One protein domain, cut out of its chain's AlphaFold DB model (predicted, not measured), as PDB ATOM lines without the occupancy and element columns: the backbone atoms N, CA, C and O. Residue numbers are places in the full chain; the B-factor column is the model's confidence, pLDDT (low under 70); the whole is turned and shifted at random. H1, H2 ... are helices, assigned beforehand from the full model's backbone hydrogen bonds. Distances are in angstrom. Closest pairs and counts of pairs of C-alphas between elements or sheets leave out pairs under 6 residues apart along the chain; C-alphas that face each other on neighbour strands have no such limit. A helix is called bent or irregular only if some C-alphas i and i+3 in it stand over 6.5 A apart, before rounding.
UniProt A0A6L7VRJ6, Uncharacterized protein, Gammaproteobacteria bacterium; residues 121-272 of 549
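Overview. This is residues 121 to 272 of the 549 residues of an uncharacterized protein of Gammaproteobacteria bacterium (UniProt A0A6L7VRJ6). The helices H4 to H7 form a cluster in which H7 crosses H4 and H5 and makes a V with H6, while short H3 packs on H4. H1, H2 and H8 form a looser group away from H7, and the long link of residues 244 to 266 runs from H7 to H8. The printed part has 152 residues with eight named helices, H1 to H8 in order, and no named strand: the class is all helix. It is compact, with a radius of gyration of the C-alphas of 14.6 A, and it spans 40 by 40 by 30 A.

Arrangement. Begin at residues 121 to 140, which hold no named element, and go on to H1, residues 141 to 150. H2, residues 154 to 164, and H1 meet only through their link. H3, residues 172 to 176, touches H4, residues 186 to 194; look at the C-alphas of Val 174 and Gly 190, their closest, 5.1 A apart. H5, residues 199 to 207, and H4 only just touch, with 3 pairs of C-alphas within 8 A, and touch only at the corner; Met 192 and Tyr 201 have the closest C-alphas, 5.6 A. H6, residues 212 to 225, forms a helical hairpin with H7, residues 229 to 243, at a steep tilt of 42 degrees, opposite ways. They touch through residues 221 to 225 and 231 to 235 alone, the closest C-alphas being those of Ala 225 and Lys 232, 4.3 A. H7 touches H4, about perpendicular at 83 degrees, closest at the C-alphas of Leu 193 and Gln 234, 6.0 A. With residues 238 to 242 alone H7 touches H5, about perpendicular at 74 degrees; Tyr 206 and Met 242 have the closest C-alphas, 5.3 A. H8, residues 267 to 271, is near H2 and apart from H7; it is close to H1 but not clearly touching, the C-alphas of Ser 150 and Val 270 being 8.0 A apart. Every O i to N i+4 pair is within hydrogen-bond range in H1 and H3 to H8, and 5 of 7 are in H2.

Along the chain. Find C-alpha 141 at (85.276, 58.325, 65.148), where H1 begins its 14.1 A. H2 is 14.9 A long and irregular: C-alphas 155 and 158 are 8.1 A apart. Between H3 and H4, residues 180 to 181 pair with 184 to 185, antiparallel. H6 is 19.7 A long. H7, 21.0 A, runs from C-alpha 229 at (78.891, 68.087, 97.889) to C-alpha 243. H8 ends at C-alpha 271, (81.461, 75.261, 63.542).

Size, cuts and confidence. The C-alphas of Arg 152 and Glu 227, 42.5 A apart, are the two farthest apart. The printed part has no cut, and its one long link is H7 to H8, 23 residues. Mean pLDDT of the printed part is 86.1; look for values under 70 at residue 121, residues 131 to 139 and residues 148 to 155.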
ATOM      1  N   GLN A 121      75.526  84.994  76.877       66.56
ATOM      2  CA  GLN A 121      74.840  84.464  78.059       66.56
ATOM      3  C   GLN A 121      75.343  83.099  78.518       66.56
ATOM      4  O   GLN A 121      75.002  82.708  79.634       66.56
ATOM      5  N   GLN A 122      76.093  82.350  77.709       71.81
ATOM      6  CA  GLN A 122      76.603  81.035  78.110       71.81
ATOM      7  C   GLN A 122      78.126  81.002  78.108       71.81
ATOM      8  O   GLN A 122      78.713  80.737  79.153       71.81
ATOM      9  N   GLN A 123      78.773  81.344  76.992       76.31
ATOM     10  CA  GLN A 123      80.232  81.272  76.888       76.31
ATOM     11  C   GLN A 123      80.926  82.211  77.887       76.31
ATOM     12  O   GLN A 123      81.836  81.788  78.594       76.31
ATOM     13  N   ALA A 124      80.434  83.446  78.026       82.00
ATOM     14  CA  ALA A 124      80.983  84.433  78.958       82.00
ATOM     15  C   ALA A 124      80.803  84.086  80.454       82.00
ATOM     16  O   ALA A 124      81.426  84.721  81.303       82.00
ATOM     17  N   LYS A 125      79.951  83.107  80.801       87.38
ATOM     18  CA  LYS A 125      79.727  82.701  82.202       87.38
ATOM     19  C   LYS A 125      80.766  81.706  82.713       87.38
ATOM     20  O   LYS A 125      80.920  81.591  83.929       87.38
ATOM     21  N   PHE A 126      81.445  80.987  81.819       89.88
ATOM     22  CA  PHE A 126      82.445  79.998  82.206       89.88
ATOM     23  C   PHE A 126      83.678  80.660  82.826       89.88
ATOM     24  O   PHE A 126      84.155  81.688  82.348       89.88
ATOM     25  N   ARG A 127      84.199  80.057  83.896       89.31
ATOM     26  CA  ARG A 127      85.362  80.560  84.650       89.31
ATOM     27  C   ARG A 127      86.629  79.738  84.433       89.31
ATOM     28  O   ARG A 127      87.724  80.229  84.698       89.31
ATOM     29  N   GLY A 128      86.489  78.498  83.978       84.00
ATOM     30  CA  GLY A 128      87.597  77.613  83.657       84.00
ATOM     31  C   GLY A 128      88.191  77.899  82.282       84.00
ATOM     32  O   GLY A 128      87.520  78.362  81.358       84.00
ATOM     33  N   THR A 129      89.476  77.598  82.138       80.88
ATOM     34  CA  THR A 129      90.204  77.733  80.875       80.88
ATOM     35  C   THR A 129      90.062  76.457  80.051       80.88
ATOM     36  O   THR A 129      90.223  75.356  80.578       80.88
ATOM     37  N   SER A 130      89.787  76.590  78.753       78.56
ATOM     38  CA  SER A 130      89.714  75.443  77.844       78.56
ATOM     39  C   SER A 130      91.056  74.714  77.753       78.56
ATOM     40  O   SER A 130      92.105  75.337  77.584       78.56
ATOM     41  N   SER A 131      91.015  73.383  77.805       64.06
ATOM     42  CA  SER A 131      92.172  72.540  77.481       64.06
ATOM     43  C   SER A 131      92.587  72.752  76.017       64.06
ATOM     44  O   SER A 131      91.758  72.660  75.112       64.06
ATOM     45  N   SER A 132      93.871  73.045  75.785       53.06
ATOM     46  CA  SER A 132      94.439  73.478  74.493       53.06
ATOM     47  C   SER A 132      94.612  72.358  73.459       53.06
ATOM     48  O   SER A 132      95.091  72.611  72.356       53.06
ATOM     49  N   SER A 133      94.267  71.110  73.783       52.53
ATOM     50  CA  SER A 133      94.487  69.991  72.867       52.53
ATOM     51  C   SER A 133      93.346  69.878  71.857       52.53
ATOM     52  O   SER A 133      92.396  69.124  72.054       52.53
ATOM     53  N   ASN A 134      93.493  70.573  70.729       51.84
ATOM     54  CA  ASN A 134      92.761  70.276  69.493       51.84
ATOM     55  C   ASN A 134      93.318  69.038  68.768       51.84
ATOM     56  O   ASN A 134      92.926  68.814  67.626       51.84
ATOM     57  N   THR A 135      94.236  68.271  69.381       46.53
ATOM     58  CA  THR A 135      94.947  67.152  68.745       46.53
ATOM     59  C   THR A 135      93.953  66.132  68.191       46.53
ATOM     60  O   THR A 135      93.473  65.240  68.882       46.53
ATOM     61  N   ALA A 136      93.636  66.361  66.919       54.44
ATOM     62  CA  ALA A 136      92.808  65.609  66.007       54.44
ATOM     63  C   ALA A 136      91.369  65.300  66.466       54.44
ATOM     64  O   ALA A 136      90.946  64.144  66.401       54.44
ATOM     65  N   ALA A 137      90.571  66.336  66.783       60.00
ATOM     66  CA  ALA A 137      89.105  66.205  66.757       60.00
ATOM     67  C   ALA A 137      88.657  65.524  65.446       60.00
ATOM     68  O   ALA A 137      87.926  64.545  65.489       60.00
ATOM     69  N   SER A 138      89.248  65.907  64.307       60.03
ATOM     70  CA  SER A 138      89.031  65.296  62.986       60.03
ATOM     71  C   SER A 138      89.360  63.800  62.864       60.03
ATOM     72  O   SER A 138      88.782  63.120  62.017       60.03
ATOM     73  N   SER A 139      90.244  63.254  63.707       68.88
ATOM     74  CA  SER A 139      90.556  61.814  63.717       68.88
ATOM     75  C   SER A 139      89.577  60.983  64.547       68.88
ATOM     76  O   SER A 139      89.494  59.762  64.369       68.88
ATOM     77  N   SER A 140      88.805  61.626  65.430       78.38
ATOM     78  CA  SER A 140      87.862  60.943  66.307       78.38
ATOM     79  C   SER A 140      86.745  60.272  65.494       78.38
ATOM     80  O   SER A 140      86.099  60.919  64.661       78.38
ATOM     81  N   PRO A 141      86.455  58.975  65.719       85.19
ATOM     82  CA  PRO A 141      85.276  58.325  65.148       85.19
ATOM     83  C   PRO A 141      83.966  59.047  65.495       85.19
ATOM     84  O   PRO A 141      83.065  59.098  64.658       85.19
ATOM     85  N   LEU A 142      83.879  59.658  66.683       82.69
ATOM     86  CA  LEU A 142      82.738  60.479  67.087       82.69
ATOM     87  C   LEU A 142      82.603  61.730  66.211       82.69
ATOM     88  O   LEU A 142      81.516  62.004  65.711       82.69
ATOM     89  N   TYR A 143      83.705  62.443  65.961       80.62
ATOM     90  CA  TYR A 143      83.709  63.627  65.098       80.62
ATOM     91  C   TYR A 143      83.277  63.292  63.673       80.62
ATOM     92  O   TYR A 143      82.434  63.983  63.115       80.62
ATOM     93  N   ARG A 144      83.782  62.193  63.095       79.31
ATOM     94  CA  ARG A 144      83.370  61.736  61.752       79.31
ATOM     95  C   ARG A 144      81.886  61.377  61.682       79.31
ATOM     96  O   ARG A 144      81.218  61.634  60.690       79.31
ATOM     97  N   LYS A 145      81.343  60.783  62.742       77.75
ATOM     98  CA  LYS A 145      79.913  60.467  62.821       77.75
ATOM     99  C   LYS A 145      79.058  61.719  62.991       77.75
ATOM    100  O   LYS A 145      77.944  61.794  62.474       77.75
ATOM    101  N   ALA A 146      79.575  62.703  63.716       77.44
ATOM    102  CA  ALA A 146      78.899  63.966  63.905       77.44
ATOM    103  C   ALA A 146      78.994  64.870  62.669       77.44
ATOM    104  O   ALA A 146      78.013  65.530  62.349       77.44
ATOM    105  N   SER A 147      80.088  64.833  61.904       70.75
ATOM    106  CA  SER A 147      80.196  65.513  60.606       70.75
ATOM    107  C   SER A 147      79.138  65.005  59.622       70.75
ATOM    108  O   SER A 147      78.395  65.798  59.054       70.75
ATOM    109  N   GLN A 148      78.972  63.683  59.526       69.69
ATOM    110  CA  GLN A 148      77.985  63.042  58.648       69.69
ATOM    111  C   GLN A 148      76.524  63.369  59.004       69.69
ATOM    112  O   GLN A 148      75.672  63.413  58.118       69.69
ATOM    113  N   ASN A 149      76.215  63.572  60.289       66.75
ATOM    114  CA  ASN A 149      74.858  63.894  60.746       66.75
ATOM    115  C   ASN A 149      74.580  65.401  60.785       66.75
ATOM    116  O   ASN A 149      73.473  65.835  60.473       66.75
ATOM    117  N   SER A 150      75.573  66.205  61.162       59.84
ATOM    118  CA  SER A 150      75.412  67.649  61.342       59.84
ATOM    119  C   SER A 150      75.284  68.418  60.029       59.84
ATOM    120  O   SER A 150      74.730  69.510  60.057       59.84
ATOM    121  N   GLY A 151      75.732  67.859  58.898       55.50
ATOM    122  CA  GLY A 151      75.486  68.407  57.557       55.50
ATOM    123  C   GLY A 151      74.080  68.146  56.996       55.50
ATOM    124  O   GLY A 151      73.839  68.470  55.841       55.50
ATOM    125  N   ARG A 152      73.179  67.505  57.763       56.41
ATOM    126  CA  ARG A 152      71.767  67.294  57.373       56.41
ATOM    127  C   ARG A 152      70.771  68.199  58.090       56.41
ATOM    128  O   ARG A 152      69.644  68.318  57.624       56.41
ATOM    129  N   ASN A 153      71.159  68.750  59.240       61.59
ATOM    130  CA  ASN A 153      70.315  69.608  60.062       61.59
ATOM    131  C   ASN A 153      71.104  70.822  60.586       61.59
ATOM    132  O   ASN A 153      70.844  71.298  61.694       61.59
ATOM    133  N   ARG A 154      72.124  71.315  59.882       67.56
ATOM    134  CA  ARG A 154      72.927  72.438  60.392       67.56
ATOM    135  C   ARG A 154      72.087  73.697  60.593       67.56
ATOM    136  O   ARG A 154      72.266  74.401  61.586       67.56
ATOM    137  N   SER A 155      71.147  73.915  59.682       63.91
ATOM    138  CA  SER A 155      70.269  75.086  59.620       63.91
ATOM    139  C   SER A 155      69.451  75.340  60.894       63.91
ATOM    140  O   SER A 155      69.162  76.491  61.213       63.91
ATOM    141  N   ASP A 156      69.144  74.284  61.655       75.00
ATOM    142  CA  ASP A 156      68.369  74.352  62.899       75.00
ATOM    143  C   ASP A 156      69.229  74.126  64.163       75.00
ATOM    144  O   ASP A 156      68.677  73.917  65.245       75.00
ATOM    145  N   TYR A 157      70.569  74.130  64.060       79.75
ATOM    146  CA  TYR A 157      71.469  73.779  65.174       79.75
ATOM    147  C   TYR A 157      71.169  74.567  66.451       79.75
ATOM    148  O   TYR A 157      71.023  73.968  67.520       79.75
ATOM    149  N   TRP A 158      71.032  75.892  66.355       79.75
ATOM    150  CA  TRP A 158      70.802  76.717  67.540       79.75
ATOM    151  C   TRP A 158      69.411  76.512  68.130       79.75
ATOM    152  O   TRP A 158      69.275  76.438  69.348       79.75
ATOM    153  N   ASP A 159      68.400  76.322  67.283       79.75
ATOM    154  CA  ASP A 159      67.036  76.008  67.722       79.75
ATOM    155  C   ASP A 159      66.987  74.654  68.453       79.75
ATOM    156  O   ASP A 159      66.317  74.523  69.484       79.75
ATOM    157  N   ARG A 160      67.726  73.646  67.968       84.81
ATOM    158  CA  ARG A 160      67.858  72.349  68.648       84.81
ATOM    159  C   ARG A 160      68.633  72.461  69.947       84.81
ATOM    160  O   ARG A 160      68.197  71.884  70.937       84.81
ATOM    161  N   ARG A 161      69.727  73.225  69.974       85.62
ATOM    162  CA  ARG A 161      70.520  73.455  71.188       85.62
ATOM    163  C   ARG A 161      69.697  74.151  72.272       85.62
ATOM    164  O   ARG A 161      69.678  73.687  73.411       85.62
ATOM    165  N   ASP A 162      68.977  75.209  71.911       84.12
ATOM    166  CA  ASP A 162      68.074  75.920  72.820       84.12
ATOM    167  C   ASP A 162      66.936  75.015  73.302       84.12
ATOM    168  O   ASP A 162      66.557  75.074  74.470       84.12
ATOM    169  N   SER A 163      66.415  74.140  72.436       86.31
ATOM    170  CA  SER A 163      65.392  73.155  72.813       86.31
ATOM    171  C   SER A 163      65.945  72.057  73.727       86.31
ATOM    172  O   SER A 163      65.276  71.678  74.684       86.31
ATOM    173  N   PHE A 164      67.161  71.571  73.469       88.19
ATOM    174  CA  PHE A 164      67.824  70.517  74.240       88.19
ATOM    175  C   PHE A 164      68.100  70.965  75.677       88.19
ATOM    176  O   PHE A 164      67.799  70.244  76.627       88.19
ATOM    177  N   TYR A 165      68.609  72.187  75.847       87.38
ATOM    178  CA  TYR A 165      68.792  72.796  77.166       87.38
ATOM    179  C   TYR A 165      67.532  73.508  77.682       87.38
ATOM    180  O   TYR A 165      67.523  74.040  78.795       87.38
ATOM    181  N   GLY A 166      66.453  73.505  76.899       84.69
ATOM    182  CA  GLY A 166      65.188  74.146  77.216       84.69
ATOM    183  C   GLY A 166      64.572  73.553  78.478       84.69
ATOM    184  O   GLY A 166      64.182  72.391  78.518       84.69
ATOM    185  N   GLY A 167      64.480  74.362  79.534       84.00
ATOM    186  CA  GLY A 167      63.964  73.928  80.835       84.00
ATOM    187  C   GLY A 167      65.008  73.299  81.762       84.00
ATOM    188  O   GLY A 167      64.682  73.003  82.912       84.00
ATOM    189  N   TRP A 168      66.260  73.148  81.321       88.94
ATOM    190  CA  TRP A 168      67.360  72.791  82.210       88.94
ATOM    191  C   TRP A 168      67.980  74.045  82.836       88.94
ATOM    192  O   TRP A 168      68.626  74.853  82.172       88.94
ATOM    193  N   ASN A 169      67.810  74.192  84.150       88.69
ATOM    194  CA  ASN A 169      68.507  75.216  84.921       88.69
ATOM    195  C   ASN A 169      69.902  74.701  85.284       88.69
ATOM    196  O   ASN A 169      70.065  74.024  86.300       88.69
ATOM    197  N   ALA A 170      70.887  75.006  84.437       89.50
ATOM    198  CA  ALA A 170      72.268  74.568  84.620       89.50
ATOM    199  C   ALA A 170      72.807  74.966  86.014       89.50
ATOM    200  O   ALA A 170      72.834  76.161  86.338       89.50
ATOM    201  N   PRO A 171      73.239  73.997  86.845       92.00
ATOM    202  CA  PRO A 171      73.820  74.289  88.151       92.00
ATOM    203  C   PRO A 171      75.098  75.126  88.043       92.00
ATOM    204  O   PRO A 171      75.840  75.040  87.065       92.00
ATOM    205  N   ASN A 172      75.417  75.892  89.092       90.81
ATOM    206  CA  ASN A 172      76.571  76.797  89.077       90.81
ATOM    207  C   ASN A 172      77.909  76.082  88.805       90.81
ATOM    208  O   ASN A 172      78.793  76.671  88.193       90.81
ATOM    209  N   TYR A 173      78.056  74.817  89.219       91.12
ATOM    210  CA  TYR A 173      79.289  74.052  88.993       91.12
ATOM    211  C   TYR A 173      79.625  73.898  87.499       91.12
ATOM    212  O   TYR A 173      80.797  73.855  87.138       91.12
ATOM    213  N   VAL A 174      78.615  73.895  86.617       93.25
ATOM    214  CA  VAL A 174      78.820  73.812  85.164       93.25
ATOM    215  C   VAL A 174      79.670  74.992  84.692       93.25
ATOM    216  O   VAL A 174      80.668  74.809  84.004       93.25
ATOM    217  N   TYR A 175      79.340  76.201  85.152       92.81
ATOM    218  CA  TYR A 175      80.041  77.434  84.789       92.81
ATOM    219  C   TYR A 175      81.349  77.659  85.562       92.81
ATOM    220  O   TYR A 175      82.159  78.499  85.173       92.81
ATOM    221  N   MET A 176      81.591  76.919  86.648       92.19
ATOM    222  CA  MET A 176      82.893  76.933  87.329       92.19
ATOM    223  C   MET A 176      83.964  76.180  86.527       92.19
ATOM    224  O   MET A 176      85.152  76.448  86.706       92.19
ATOM    225  N   GLY A 177      83.545  75.275  85.636       91.69
ATOM    226  CA  GLY A 177      84.415  74.580  84.694       91.69
ATOM    227  C   GLY A 177      84.752  75.399  83.445       91.69
ATOM    228  O   GLY A 177      84.528  76.610  83.382       91.69
ATOM    229  N   ALA A 178      85.312  74.729  82.442       91.81
ATOM    230  CA  ALA A 178      85.660  75.303  81.146       91.81
ATOM    231  C   ALA A 178      84.490  75.208  80.148       91.81
ATOM    232  O   ALA A 178      83.700  74.263  80.218       91.81
ATOM    233  N   PRO A 179      84.394  76.126  79.163       90.25
ATOM    234  CA  PRO A 179      83.346  76.066  78.142       90.25
ATOM    235  C   PRO A 179      83.478  74.840  77.225       90.25
ATOM    236  O   PRO A 179      82.502  74.439  76.593       90.25
ATOM    237  N   ARG A 180      84.667  74.223  77.160       91.19
ATOM    238  CA  ARG A 180      84.909  72.947  76.479       91.19
ATOM    239  C   ARG A 180      86.092  72.178  77.058       91.19
ATOM    240  O   ARG A 180      87.009  72.773  77.629       91.19
ATOM    241  N   TYR A 181      86.109  70.872  76.798       91.38
ATOM    242  CA  TYR A 181      87.218  69.975  77.128       91.38
ATOM    243  C   TYR A 181      87.558  69.111  75.913       91.38
ATOM    244  O   TYR A 181      86.815  68.196  75.559       91.38
ATOM    245  N   GLY A 182      88.672  69.416  75.238       89.00
ATOM    246  CA  GLY A 182      88.979  68.799  73.946       89.00
ATOM    247  C   GLY A 182      87.866  69.095  72.937       89.00
ATOM    248  O   GLY A 182      87.555  70.268  72.702       89.00
ATOM    249  N   MET A 183      87.255  68.041  72.383       87.94
ATOM    250  CA  MET A 183      86.137  68.163  71.439       87.94
ATOM    251  C   MET A 183      84.756  68.329  72.095       87.94
ATOM    252  O   MET A 183      83.793  68.636  71.397       87.94
ATOM    253  N   PHE A 184      84.634  68.111  73.408       91.44
ATOM    254  CA  PHE A 184      83.342  68.024  74.093       91.44
ATOM    255  C   PHE A 184      82.843  69.375  74.618       91.44
ATOM    256  O   PHE A 184      83.617  70.167  75.166       91.44
ATOM    257  N   ASP A 185      81.533  69.603  74.500       91.75
ATOM    258  CA  ASP A 185      80.844  70.790  75.022       91.75
ATOM    259  C   ASP A 185      80.773  70.757  76.554       91.75
ATOM    260  O   ASP A 185      80.261  69.802  77.145       91.75
ATOM    261  N   GLY A 186      81.254  71.813  77.217       92.88
ATOM    262  CA  GLY A 186      81.253  71.890  78.681       92.88
ATOM    263  C   GLY A 186      79.840  71.874  79.274       92.88
ATOM    264  O   GLY A 186      79.615  71.250  80.313       92.88
ATOM    265  N   MET A 187      78.867  72.485  78.583       93.00
ATOM    266  CA  MET A 187      77.454  72.433  78.983       93.00
ATOM    267  C   MET A 187      76.905  71.006  78.915       93.00
ATOM    268  O   MET A 187      76.280  70.559  79.876       93.00
ATOM    269  N   PHE A 188      77.174  70.276  77.828       94.44
ATOM    270  CA  PHE A 188      76.734  68.889  77.681       94.44
ATOM    271  C   PHE A 188      77.329  67.987  78.764       94.44
ATOM    272  O   PHE A 188      76.610  67.197  79.371       94.44
ATOM    273  N   LEU A 189      78.625  68.118  79.053       95.50
ATOM    274  CA  LEU A 189      79.268  67.317  80.096       95.50
ATOM    275  C   LEU A 189      78.717  67.639  81.497       95.50
ATOM    276  O   LEU A 189      78.508  66.735  82.307       95.50
ATOM    277  N   GLY A 190      78.399  68.907  81.770       94.88
ATOM    278  CA  GLY A 190      77.672  69.301  82.980       94.88
ATOM    279  C   GLY A 190      76.261  68.707  83.046       94.88
ATOM    280  O   GLY A 190      75.859  68.165  84.076       94.88
ATOM    281  N   TYR A 191      75.526  68.740  81.932       94.62
ATOM    282  CA  TYR A 191      74.209  68.116  81.809       94.62
ATOM    283  C   TYR A 191      74.282  66.604  82.063       94.62
ATOM    284  O   TYR A 191      73.494  66.070  82.843       94.62
ATOM    285  N   MET A 192      75.269  65.928  81.471       95.38
ATOM    286  CA  MET A 192      75.543  64.503  81.652       95.38
ATOM    287  C   MET A 192      75.780  64.156  83.128       95.38
ATOM    288  O   MET A 192      75.221  63.179  83.621       95.38
ATOM    289  N   LEU A 193      76.559  64.968  83.852       96.06
ATOM    290  CA  LEU A 193      76.812  64.774  85.283       96.06
ATOM    291  C   LEU A 193      75.546  64.952  86.129       96.06
ATOM    292  O   LEU A 193      75.267  64.125  86.999       96.06
ATOM    293  N   GLY A 194      74.733  65.968  85.829       93.25
ATOM    294  CA  GLY A 194      73.420  66.153  86.458       93.25
ATOM    295  C   GLY A 194      72.467  64.969  86.242       93.25
ATOM    296  O   GLY A 194      71.574  64.740  87.056       93.25
ATOM    297  N   HIS A 195      72.697  64.174  85.193       92.31
ATOM    298  CA  HIS A 195      71.934  62.974  84.848       92.31
ATOM    299  C   HIS A 195      72.738  61.675  85.033       92.31
ATOM    300  O   HIS A 195      72.402  60.660  84.421       92.31
ATOM    301  N   ALA A 196      73.755  61.673  85.904       88.81
ATOM    302  CA  ALA A 196      74.684  60.553  86.109       88.81
ATOM    303  C   ALA A 196      74.025  59.196  86.435       88.81
ATOM    304  O   ALA A 196      74.624  58.154  86.192       88.81
ATOM    305  N   PHE A 197      72.797  59.194  86.960       87.06
ATOM    306  CA  PHE A 197      72.023  57.978  87.252       87.06
ATOM    307  C   PHE A 197      71.352  57.352  86.021       87.06
ATOM    308  O   PHE A 197      70.743  56.288  86.119       87.06
ATOM    309  N   THR A 198      71.414  58.011  84.866       89.25
ATOM    310  CA  THR A 198      70.787  57.528  83.638       89.25
ATOM    311  C   THR A 198      71.817  56.732  82.824       89.25
ATOM    312  O   THR A 198      72.812  57.316  82.383       89.25
ATOM    313  N   PRO A 199      71.590  55.428  82.551       88.56
ATOM    314  CA  PRO A 199      72.635  54.528  82.051       88.56
ATOM    315  C   PRO A 199      73.357  54.959  80.766       88.56
ATOM    316  O   PRO A 199      74.539  54.662  80.599       88.56
ATOM    317  N   HIS A 200      72.684  55.657  79.846       90.31
ATOM    318  CA  HIS A 200      73.303  56.080  78.585       90.31
ATOM    319  C   HIS A 200      74.286  57.255  78.738       90.31
ATOM    320  O   HIS A 200      75.224  57.366  77.951       90.31
ATOM    321  N   TYR A 201      74.132  58.100  79.762       92.31
ATOM    322  CA  TYR A 201      75.087  59.178  80.054       92.31
ATOM    323  C   TYR A 201      76.365  58.633  80.689       92.31
ATOM    324  O   TYR A 201      77.470  58.975  80.273       92.31
ATOM    325  N   SER A 202      76.231  57.696  81.625       92.88
ATOM    326  CA  SER A 202      77.377  56.966  82.170       92.88
ATOM    327  C   SER A 202      78.071  56.094  81.124       92.88
ATOM    328  O   SER A 202      79.297  55.997  81.133       92.88
ATOM    329  N   ALA A 203      77.321  55.508  80.182       95.25
ATOM    330  CA  ALA A 203      77.900  54.782  79.056       95.25
ATOM    331  C   ALA A 203      78.730  55.696  78.147       95.25
ATOM    332  O   ALA A 203      79.810  55.300  77.717       95.25
ATOM    333  N   PHE A 204      78.294  56.938  77.917       95.44
ATOM    334  CA  PHE A 204      79.093  57.916  77.178       95.44
ATOM    335  C   PHE A 204      80.431  58.204  77.867       95.44
ATOM    336  O   PHE A 204      81.480  58.082  77.234       95.44
ATOM    337  N   ALA A 205      80.414  58.494  79.170       95.50
ATOM    338  CA  ALA A 205      81.644  58.687  79.939       95.50
ATOM    339  C   ALA A 205      82.543  57.435  79.923       95.50
ATOM    340  O   ALA A 205      83.761  57.552  79.792       95.50
ATOM    341  N   TYR A 206      81.960  56.230  79.997       96.38
ATOM    342  CA  TYR A 206      82.690  54.961  79.903       96.38
ATOM    343  C   TYR A 206      83.377  54.783  78.546       96.38
ATOM    344  O   TYR A 206      84.574  54.491  78.504       96.38
ATOM    345  N   HIS A 207      82.647  54.958  77.444       95.75
ATOM    346  CA  HIS A 207      83.167  54.748  76.094       95.75
ATOM    347  C   HIS A 207      84.225  55.785  75.693       95.75
ATOM    348  O   HIS A 207      85.156  55.448  74.968       95.75
ATOM    349  N   HIS A 208      84.153  57.005  76.232       93.75
ATOM    350  CA  HIS A 208      85.117  58.076  75.955       93.75
ATOM    351  C   HIS A 208      86.165  58.269  77.061       93.75
ATOM    352  O   HIS A 208      86.902  59.249  77.041       93.75
ATOM    353  N   ARG A 209      86.295  57.342  78.025       93.56
ATOM    354  CA  ARG A 209      87.167  57.505  79.213       93.56
ATOM    355  C   ARG A 209      88.662  57.686  78.922       93.56
ATOM    356  O   ARG A 209      89.408  58.161  79.777       93.56
ATOM    357  N   SER A 210      89.119  57.249  77.751       90.88
ATOM    358  CA  SER A 210      90.504  57.409  77.300       90.88
ATOM    359  C   SER A 210      90.737  58.705  76.524       90.88
ATOM    360  O   SER A 210      91.881  59.000  76.192       90.88
ATOM    361  N   ASP A 211      89.681  59.457  76.203       90.44
ATOM    362  CA  ASP A 211      89.810  60.729  75.503       90.44
ATOM    363  C   ASP A 211      90.433  61.790  76.431       90.44
ATOM    364  O   ASP A 211      89.956  61.967  77.559       90.44
ATOM    365  N   PRO A 212      91.468  62.531  75.990       90.81
ATOM    366  CA  PRO A 212      92.106  63.557  76.815       90.81
ATOM    367  C   PRO A 212      91.148  64.656  77.296       90.81
ATOM    368  O   PRO A 212      91.308  65.172  78.402       90.81
ATOM    369  N   GLY A 213      90.144  65.017  76.490       90.81
ATOM    370  CA  GLY A 213      89.095  65.962  76.865       90.81
ATOM    371  C   GLY A 213      88.196  65.405  77.966       90.81
ATOM    372  O   GLY A 213      87.967  66.083  78.967       90.81
ATOM    373  N   MET A 214      87.762  64.149  77.843       93.50
ATOM    374  CA  MET A 214      86.977  63.476  78.889       93.50
ATOM    375  C   MET A 214      87.768  63.349  80.202       93.50
ATOM    376  O   MET A 214      87.233  63.614  81.277       93.50
ATOM    377  N   GLN A 215      89.058  63.008  80.133       94.06
ATOM    378  CA  GLN A 215      89.933  62.931  81.308       94.06
ATOM    379  C   GLN A 215      90.137  64.294  81.973       94.06
ATOM    380  O   GLN A 215      90.044  64.402  83.195       94.06
ATOM    381  N   ALA A 216      90.372  65.342  81.177       93.81
ATOM    382  CA  ALA A 216      90.503  66.705  81.681       93.81
ATOM    383  C   ALA A 216      89.217  67.178  82.375       93.81
ATOM    384  O   ALA A 216      89.280  67.806  83.431       93.81
ATOM    385  N   TRP A 217      88.055  66.844  81.809       95.31
ATOM    386  CA  TRP A 217      86.770  67.138  82.429       95.31
ATOM    387  C   TRP A 217      86.572  66.379  83.745       95.31
ATOM    388  O   TRP A 217      86.230  66.993  84.755       95.31
ATOM    389  N   MET A 218      86.847  65.071  83.772       95.62
ATOM    390  CA  MET A 218      86.757  64.266  84.996       95.62
ATOM    391  C   MET A 218      87.656  64.824  86.105       95.62
ATOM    392  O   MET A 218      87.205  64.947  87.243       95.62
ATOM    393  N   ALA A 219      88.889  65.227  85.779       95.12
ATOM    394  CA  ALA A 219      89.810  65.843  86.733       95.12
ATOM    395  C   ALA A 219      89.297  67.194  87.271       95.12
ATOM    396  O   ALA A 219      89.453  67.497  88.455       95.12
ATOM    397  N   ASP A 220      88.650  68.006  86.429       95.25
ATOM    398  CA  ASP A 220      88.015  69.246  86.880       95.25
ATOM    399  C   ASP A 220      86.828  68.974  87.817       95.25
ATOM    400  O   ASP A 220      86.717  69.589  88.878       95.25
ATOM    401  N   MET A 221      85.984  67.991  87.493       96.50
ATOM    402  CA  MET A 221      84.878  67.595  88.372       96.50
ATOM    403  C   MET A 221      85.377  67.023  89.703       96.50
ATOM    404  O   MET A 221      84.780  67.295  90.742       96.50
ATOM    405  N   GLU A 222      86.489  66.282  89.713       96.25
ATOM    406  CA  GLU A 222      87.138  65.816  90.947       96.25
ATOM    407  C   GLU A 222      87.624  66.975  91.818       96.25
ATOM    408  O   GLU A 222      87.391  66.975  93.028       96.25
ATOM    409  N   ARG A 223      88.246  67.990  91.207       95.12
ATOM    410  CA  ARG A 223      88.657  69.209  91.911       95.12
ATOM    411  C   ARG A 223      87.452  69.928  92.512       95.12
ATOM    412  O   ARG A 223      87.486  70.300  93.679       95.12
ATOM    413  N   GLN A 224      86.376  70.091  91.747       95.50
ATOM    414  CA  GLN A 224      85.162  70.746  92.236       95.50
ATOM    415  C   GLN A 224      84.448  69.927  93.323       95.50
ATOM    416  O   GLN A 224      83.923  70.501  94.276       95.50
ATOM    417  N   ALA A 225      84.477  68.593  93.247       96.94
ATOM    418  CA  ALA A 225      83.902  67.699  94.256       96.94
ATOM    419  C   ALA A 225      84.554  67.829  95.646       96.94
ATOM    420  O   ALA A 225      83.956  67.406  96.639       96.94
ATOM    421  N   ALA A 226      85.762  68.400  95.736       95.31
ATOM    422  CA  ALA A 226      86.411  68.685  97.015       95.31
ATOM    423  C   ALA A 226      85.650  69.746  97.829       95.31
ATOM    424  O   ALA A 226      85.619  69.673  99.057       95.31
ATOM    425  N   GLU A 227      85.004  70.693  97.146       94.44
ATOM    426  CA  GLU A 227      84.335  71.849  97.755       94.44
ATOM    427  C   GLU A 227      82.816  71.849  97.518       94.44
ATOM    428  O   GLU A 227      82.080  72.584  98.176       94.44
ATOM    429  N   ASN A 228      82.321  71.000  96.612       95.81
ATOM    430  CA  ASN A 228      80.913  70.906  96.252       95.81
ATOM    431  C   ASN A 228      80.357  69.489  96.486       95.81
ATOM    432  O   ASN A 228      80.646  68.543  95.749       95.81
ATOM    433  N   ALA A 229      79.506  69.357  97.508       95.38
ATOM    434  CA  ALA A 229      78.891  68.087  97.889       95.38
ATOM    435  C   ALA A 229      77.962  67.507  96.806       95.38
ATOM    436  O   ALA A 229      77.895  66.287  96.664       95.38
ATOM    437  N   GLU A 230      77.277  68.350  96.025       93.75
ATOM    438  CA  GLU A 230      76.413  67.902  94.926       93.75
ATOM    439  C   GLU A 230      77.244  67.244  93.819       93.75
ATOM    440  O   GLU A 230      76.977  66.101  93.439       93.75
ATOM    441  N   VAL A 231      78.310  67.923  93.378       96.62
ATOM    442  CA  VAL A 231      79.252  67.397  92.376       96.62
ATOM    443  C   VAL A 231      79.859  66.087  92.864       96.62
ATOM    444  O   VAL A 231      79.935  65.124  92.108       96.62
ATOM    445  N   LYS A 232      80.227  66.001  94.147       97.38
ATOM    446  CA  LYS A 232      80.757  64.768  94.742       97.38
ATOM    447  C   LYS A 232      79.779  63.597  94.632       97.38
ATOM    448  O   LYS A 232      80.202  62.493  94.281       97.38
ATOM    449  N   VAL A 233      78.494  63.815  94.920       96.06
ATOM    450  CA  VAL A 233      77.454  62.777  94.803       96.06
ATOM    451  C   VAL A 233      77.275  62.354  93.346       96.06
ATOM    452  O   VAL A 233      77.343  61.160  93.053       96.06
ATOM    453  N   GLN A 234      77.105  63.313  92.435       95.81
ATOM    454  CA  GLN A 234      76.896  63.040  91.010       95.81
ATOM    455  C   GLN A 234      78.102  62.328  90.383       95.81
ATOM    456  O   GLN A 234      77.938  61.335  89.677       95.81
ATOM    457  N   LEU A 235      79.324  62.761  90.704       97.12
ATOM    458  CA  LEU A 235      80.554  62.153  90.198       97.12
ATOM    459  C   LEU A 235      80.762  60.736  90.747       97.12
ATOM    460  O   LEU A 235      81.216  59.851  90.022       97.12
ATOM    461  N   THR A 236      80.408  60.501  92.014       96.75
ATOM    462  CA  THR A 236      80.445  59.153  92.604       96.75
ATOM    463  C   THR A 236      79.454  58.226  91.906       96.75
ATOM    464  O   THR A 236      79.813  57.099  91.567       96.75
ATOM    465  N   ALA A 237      78.232  58.702  91.645       96.00
ATOM    466  CA  ALA A 237      77.222  57.946  90.909       96.00
ATOM    467  C   ALA A 237      77.685  57.626  89.480       96.00
ATOM    468  O   ALA A 237      77.627  56.469  89.068       96.00
ATOM    469  N   LEU A 238      78.236  58.615  88.768       96.56
ATOM    470  CA  LEU A 238      78.768  58.435  87.417       96.56
ATOM    471  C   LEU A 238      79.836  57.335  87.381       96.56
ATOM    472  O   LEU A 238      79.747  56.411  86.575       96.56
ATOM    473  N   LYS A 239      80.815  57.396  88.293       96.00
ATOM    474  CA  LYS A 239      81.879  56.387  88.405       96.00
ATOM    475  C   LYS A 239      81.333  55.002  88.748       96.00
ATOM    476  O   LYS A 239      81.816  54.012  88.204       96.00
ATOM    477  N   ALA A 240      80.331  54.920  89.622       95.75
ATOM    478  CA  ALA A 240      79.698  53.654  89.979       95.75
ATOM    479  C   ALA A 240      78.963  53.020  88.786       95.75
ATOM    480  O   ALA A 240      79.072  51.815  88.582       95.75
ATOM    481  N   GLU A 241      78.257  53.811  87.973       95.00
ATOM    482  CA  GLU A 241      77.620  53.316  86.747       95.00
ATOM    483  C   GLU A 241      78.651  52.932  85.676       95.00
ATOM    484  O   GLU A 241      78.518  51.877  85.056       95.00
ATOM    485  N   MET A 242      79.722  53.717  85.498       95.25
ATOM    486  CA  MET A 242      80.834  53.354  84.608       95.25
ATOM    487  C   MET A 242      81.474  52.020  85.018       95.25
ATOM    488  O   MET A 242      81.772  51.199  84.155       95.25
ATOM    489  N   ALA A 243      81.629  51.766  86.322       95.38
ATOM    490  CA  ALA A 243      82.202  50.521  86.832       95.38
ATOM    491  C   ALA A 243      81.376  49.278  86.452       95.38
ATOM    492  O   ALA A 243      81.938  48.199  86.275       95.38
ATOM    493  N   LYS A 244      80.052  49.414  86.276       95.06
ATOM    494  CA  LYS A 244      79.188  48.310  85.817       95.06
ATOM    495  C   LYS A 244      79.449  47.911  84.367       95.06
ATOM    496  O   LYS A 244      79.062  46.819  83.965       95.06
ATOM    497  N   LEU A 245      80.059  48.800  83.586       95.00
ATOM    498  CA  LEU A 245      80.376  48.571  82.181       95.00
ATOM    499  C   LEU A 245      81.783  47.999  81.990       95.00
ATOM    500  O   LEU A 245      82.111  47.614  80.869       95.00
ATOM    501  N   GLU A 246      82.604  47.906  83.042       94.56
ATOM    502  CA  GLU A 246      83.960  47.359  82.945       94.56
ATOM    503  C   GLU A 246      83.969  45.958  82.320       94.56
ATOM    504  O   GLU A 246      83.149  45.096  82.630       94.56
ATOM    505  N   GLY A 247      84.896  45.748  81.384       92.12
ATOM    506  CA  GLY A 247      84.951  44.548  80.542       92.12
ATOM    507  C   GLY A 247      84.103  44.618  79.264       92.12
ATOM    508  O   GLY A 247      84.298  43.797  78.369       92.12
ATOM    509  N   THR A 248      83.222  45.614  79.117       94.62
ATOM    510  CA  THR A 248      82.513  45.874  77.852       94.62
ATOM    511  C   THR A 248      83.461  46.537  76.844       94.62
ATOM    512  O   THR A 248      84.175  47.473  77.229       94.62
ATOM    513  N   PRO A 249      83.475  46.127  75.558       96.31
ATOM    514  CA  PRO A 249      84.278  46.782  74.527       96.31
ATOM    515  C   PRO A 249      84.022  48.294  74.429       96.31
ATOM    516  O   PRO A 249      82.889  48.763  74.541       96.31
ATOM    517  N   ILE A 250      85.089  49.061  74.201       94.62
ATOM    518  CA  ILE A 250      85.005  50.500  73.935       94.62
ATOM    519  C   ILE A 250      84.438  50.729  72.533       94.62
ATOM    520  O   ILE A 250      85.012  50.245  71.560       94.62
ATOM    521  N   ASP A 251      83.369  51.517  72.427       93.25
ATOM    522  CA  ASP A 251      82.897  52.088  71.169       93.25
ATOM    523  C   ASP A 251      83.302  53.575  71.100       93.25
ATOM    524  O   ASP A 251      82.631  54.425  71.688       93.25
ATOM    525  N   PRO A 252      84.376  53.929  70.372       89.06
ATOM    526  CA  PRO A 252      84.833  55.314  70.254       89.06
ATOM    527  C   PRO A 252      83.886  56.208  69.428       89.06
ATOM    528  O   PRO A 252      84.130  57.407  69.303       89.06
ATOM    529  N   ALA A 253      82.820  55.654  68.838       89.62
ATOM    530  CA  ALA A 253      81.778  56.383  68.114       89.62
ATOM    531  C   ALA A 253      80.430  56.396  68.867       89.62
ATOM    532  O   ALA A 253      79.393  56.742  68.274       89.62
ATOM    533  N   TYR A 254      80.426  56.004  70.146       91.56
ATOM    534  CA  TYR A 254      79.226  55.973  70.975       91.56
ATOM    535  C   TYR A 254      78.658  57.379  71.197       91.56
ATOM    536  O   TYR A 254      79.386  58.318  71.529       91.56
ATOM    537  N   PHE A 255      77.336  57.498  71.082       88.62
ATOM    538  CA  PHE A 255      76.560  58.688  71.422       88.62
ATOM    539  C   PHE A 255      75.317  58.260  72.222       88.62
ATOM    540  O   PHE A 255      74.781  57.176  71.957       88.62
ATOM    541  N   PRO A 256      74.845  59.057  73.197       90.44
ATOM    542  CA  PRO A 256      73.650  58.698  73.948       90.44
ATOM    543  C   PRO A 256      72.413  58.674  73.030       90.44
ATOM    544  O   PRO A 256      72.256  59.571  72.198       90.44
ATOM    545  N   PRO A 257      71.510  57.685  73.162       88.75
ATOM    546  CA  PRO A 257      70.293  57.628  72.358       88.75
ATOM    547  C   PRO A 257      69.415  58.873  72.537       88.75
ATOM    548  O   PRO A 257      69.201  59.324  73.658       88.75
ATOM    549  N   GLY A 258      68.857  59.384  71.435       84.88
ATOM    550  CA  GLY A 258      67.954  60.544  71.449       84.88
ATOM    551  C   GLY A 258      68.650  61.905  71.523       84.88
ATOM    552  O   GLY A 258      67.964  62.914  71.648       84.88
ATOM    553  N   ILE A 259      69.982  61.937  71.434       85.38
ATOM    554  CA  ILE A 259      70.777  63.166  71.398       85.38
ATOM    555  C   ILE A 259      71.439  63.286  70.036       85.38
ATOM    556  O   ILE A 259      72.073  62.340  69.561       85.38
ATOM    557  N   ASP A 260      71.309  64.459  69.422       83.06
ATOM    558  CA  ASP A 260      71.995  64.739  68.169       83.06
ATOM    559  C   ASP A 260      73.519  64.801  68.396       83.06
ATOM    560  O   ASP A 260      73.977  65.400  69.374       83.06
ATOM    561  N   PRO A 261      74.343  64.206  67.511       80.69
ATOM    562  CA  PRO A 261      75.795  64.148  67.701       80.69
ATOM    563  C   PRO A 261      76.507  65.505  67.798       80.69
ATOM    564  O   PRO A 261      77.621  65.571  68.303       80.69
ATOM    565  N   ASP A 262      75.903  66.584  67.309       81.12
ATOM    566  CA  ASP A 262      76.428  67.948  67.422       81.12
ATOM    567  C   ASP A 262      76.181  68.589  68.797       81.12
ATOM    568  O   ASP A 262      76.889  69.528  69.156       81.12
ATOM    569  N   MET A 263      75.258  68.060  69.608       87.19
ATOM    570  CA  MET A 263      75.003  68.556  70.967       87.19
ATOM    571  C   MET A 263      76.105  68.173  71.956       87.19
ATOM    572  O   MET A 263      76.322  68.888  72.932       87.19
ATOM    573  N   VAL A 264      76.811  67.062  71.713       89.69
ATOM    574  CA  VAL A 264      77.905  66.606  72.590       89.69
ATOM    575  C   VAL A 264      79.231  67.311  72.297       89.69
ATOM    576  O   VAL A 264      80.153  67.271  73.116       89.69
ATOM    577  N   MET A 265      79.342  67.943  71.126       87.94
ATOM    578  CA  MET A 265      80.552  68.618  70.670       87.94
ATOM    579  C   MET A 265      80.534  70.099  71.019       87.94
ATOM    580  O   MET A 265      79.500  70.763  70.938       87.94
ATOM    581  N   ALA A 266      81.707  70.623  71.365       88.25
ATOM    582  CA  ALA A 266      81.886  72.042  71.616       88.25
ATOM    583  C   ALA A 266      81.472  72.870  70.390       88.25
ATOM    584  O   ALA A 266      81.663  72.455  69.247       88.25
ATOM    585  N   VAL A 267      80.918  74.058  70.627       82.38
ATOM    586  CA  VAL A 267      80.379  74.915  69.560       82.38
ATOM    587  C   VAL A 267      81.415  75.229  68.478       82.38
ATOM    588  O   VAL A 267      81.086  75.186  67.300       82.38
ATOM    589  N   ASP A 268      82.663  75.522  68.842       79.44
ATOM    590  CA  ASP A 268      83.753  75.774  67.886       79.44
ATOM    591  C   ASP A 268      84.114  74.534  67.054       79.44
ATOM    592  O   ASP A 268      84.415  74.653  65.869       79.44
ATOM    593  N   VAL A 269      84.001  73.340  67.638       82.69
ATOM    594  CA  VAL A 269      84.171  72.062  66.929       82.69
ATOM    595  C   VAL A 269      83.019  71.822  65.961       82.69
ATOM    596  O   VAL A 269      83.256  71.429  64.824       82.69
ATOM    597  N   VAL A 270      81.780  72.098  66.379       79.81
ATOM    598  CA  VAL A 270      80.613  72.036  65.492       79.81
ATOM    599  C   VAL A 270      80.798  73.010  64.334       79.81
ATOM    600  O   VAL A 270      80.644  72.612  63.186       79.81
ATOM    601  N   LYS A 271      81.192  74.258  64.588       76.44
ATOM    602  CA  LYS A 271      81.461  75.261  63.542       76.44
ATOM    603  C   LYS A 271      82.517  74.805  62.540       76.44
ATOM    604  O   LYS A 271      82.299  74.925  61.343       76.44
ATOM    605  N   ALA A 272      83.605  74.201  63.013       75.00
ATOM    606  CA  ALA A 272      84.664  73.667  62.156       75.00
ATOM    607  C   ALA A 272      84.219  72.497  61.249       75.00
ATOM    608  O   ALA A 272      84.969  72.092  60.367       75.00
TER     609      ALA A 272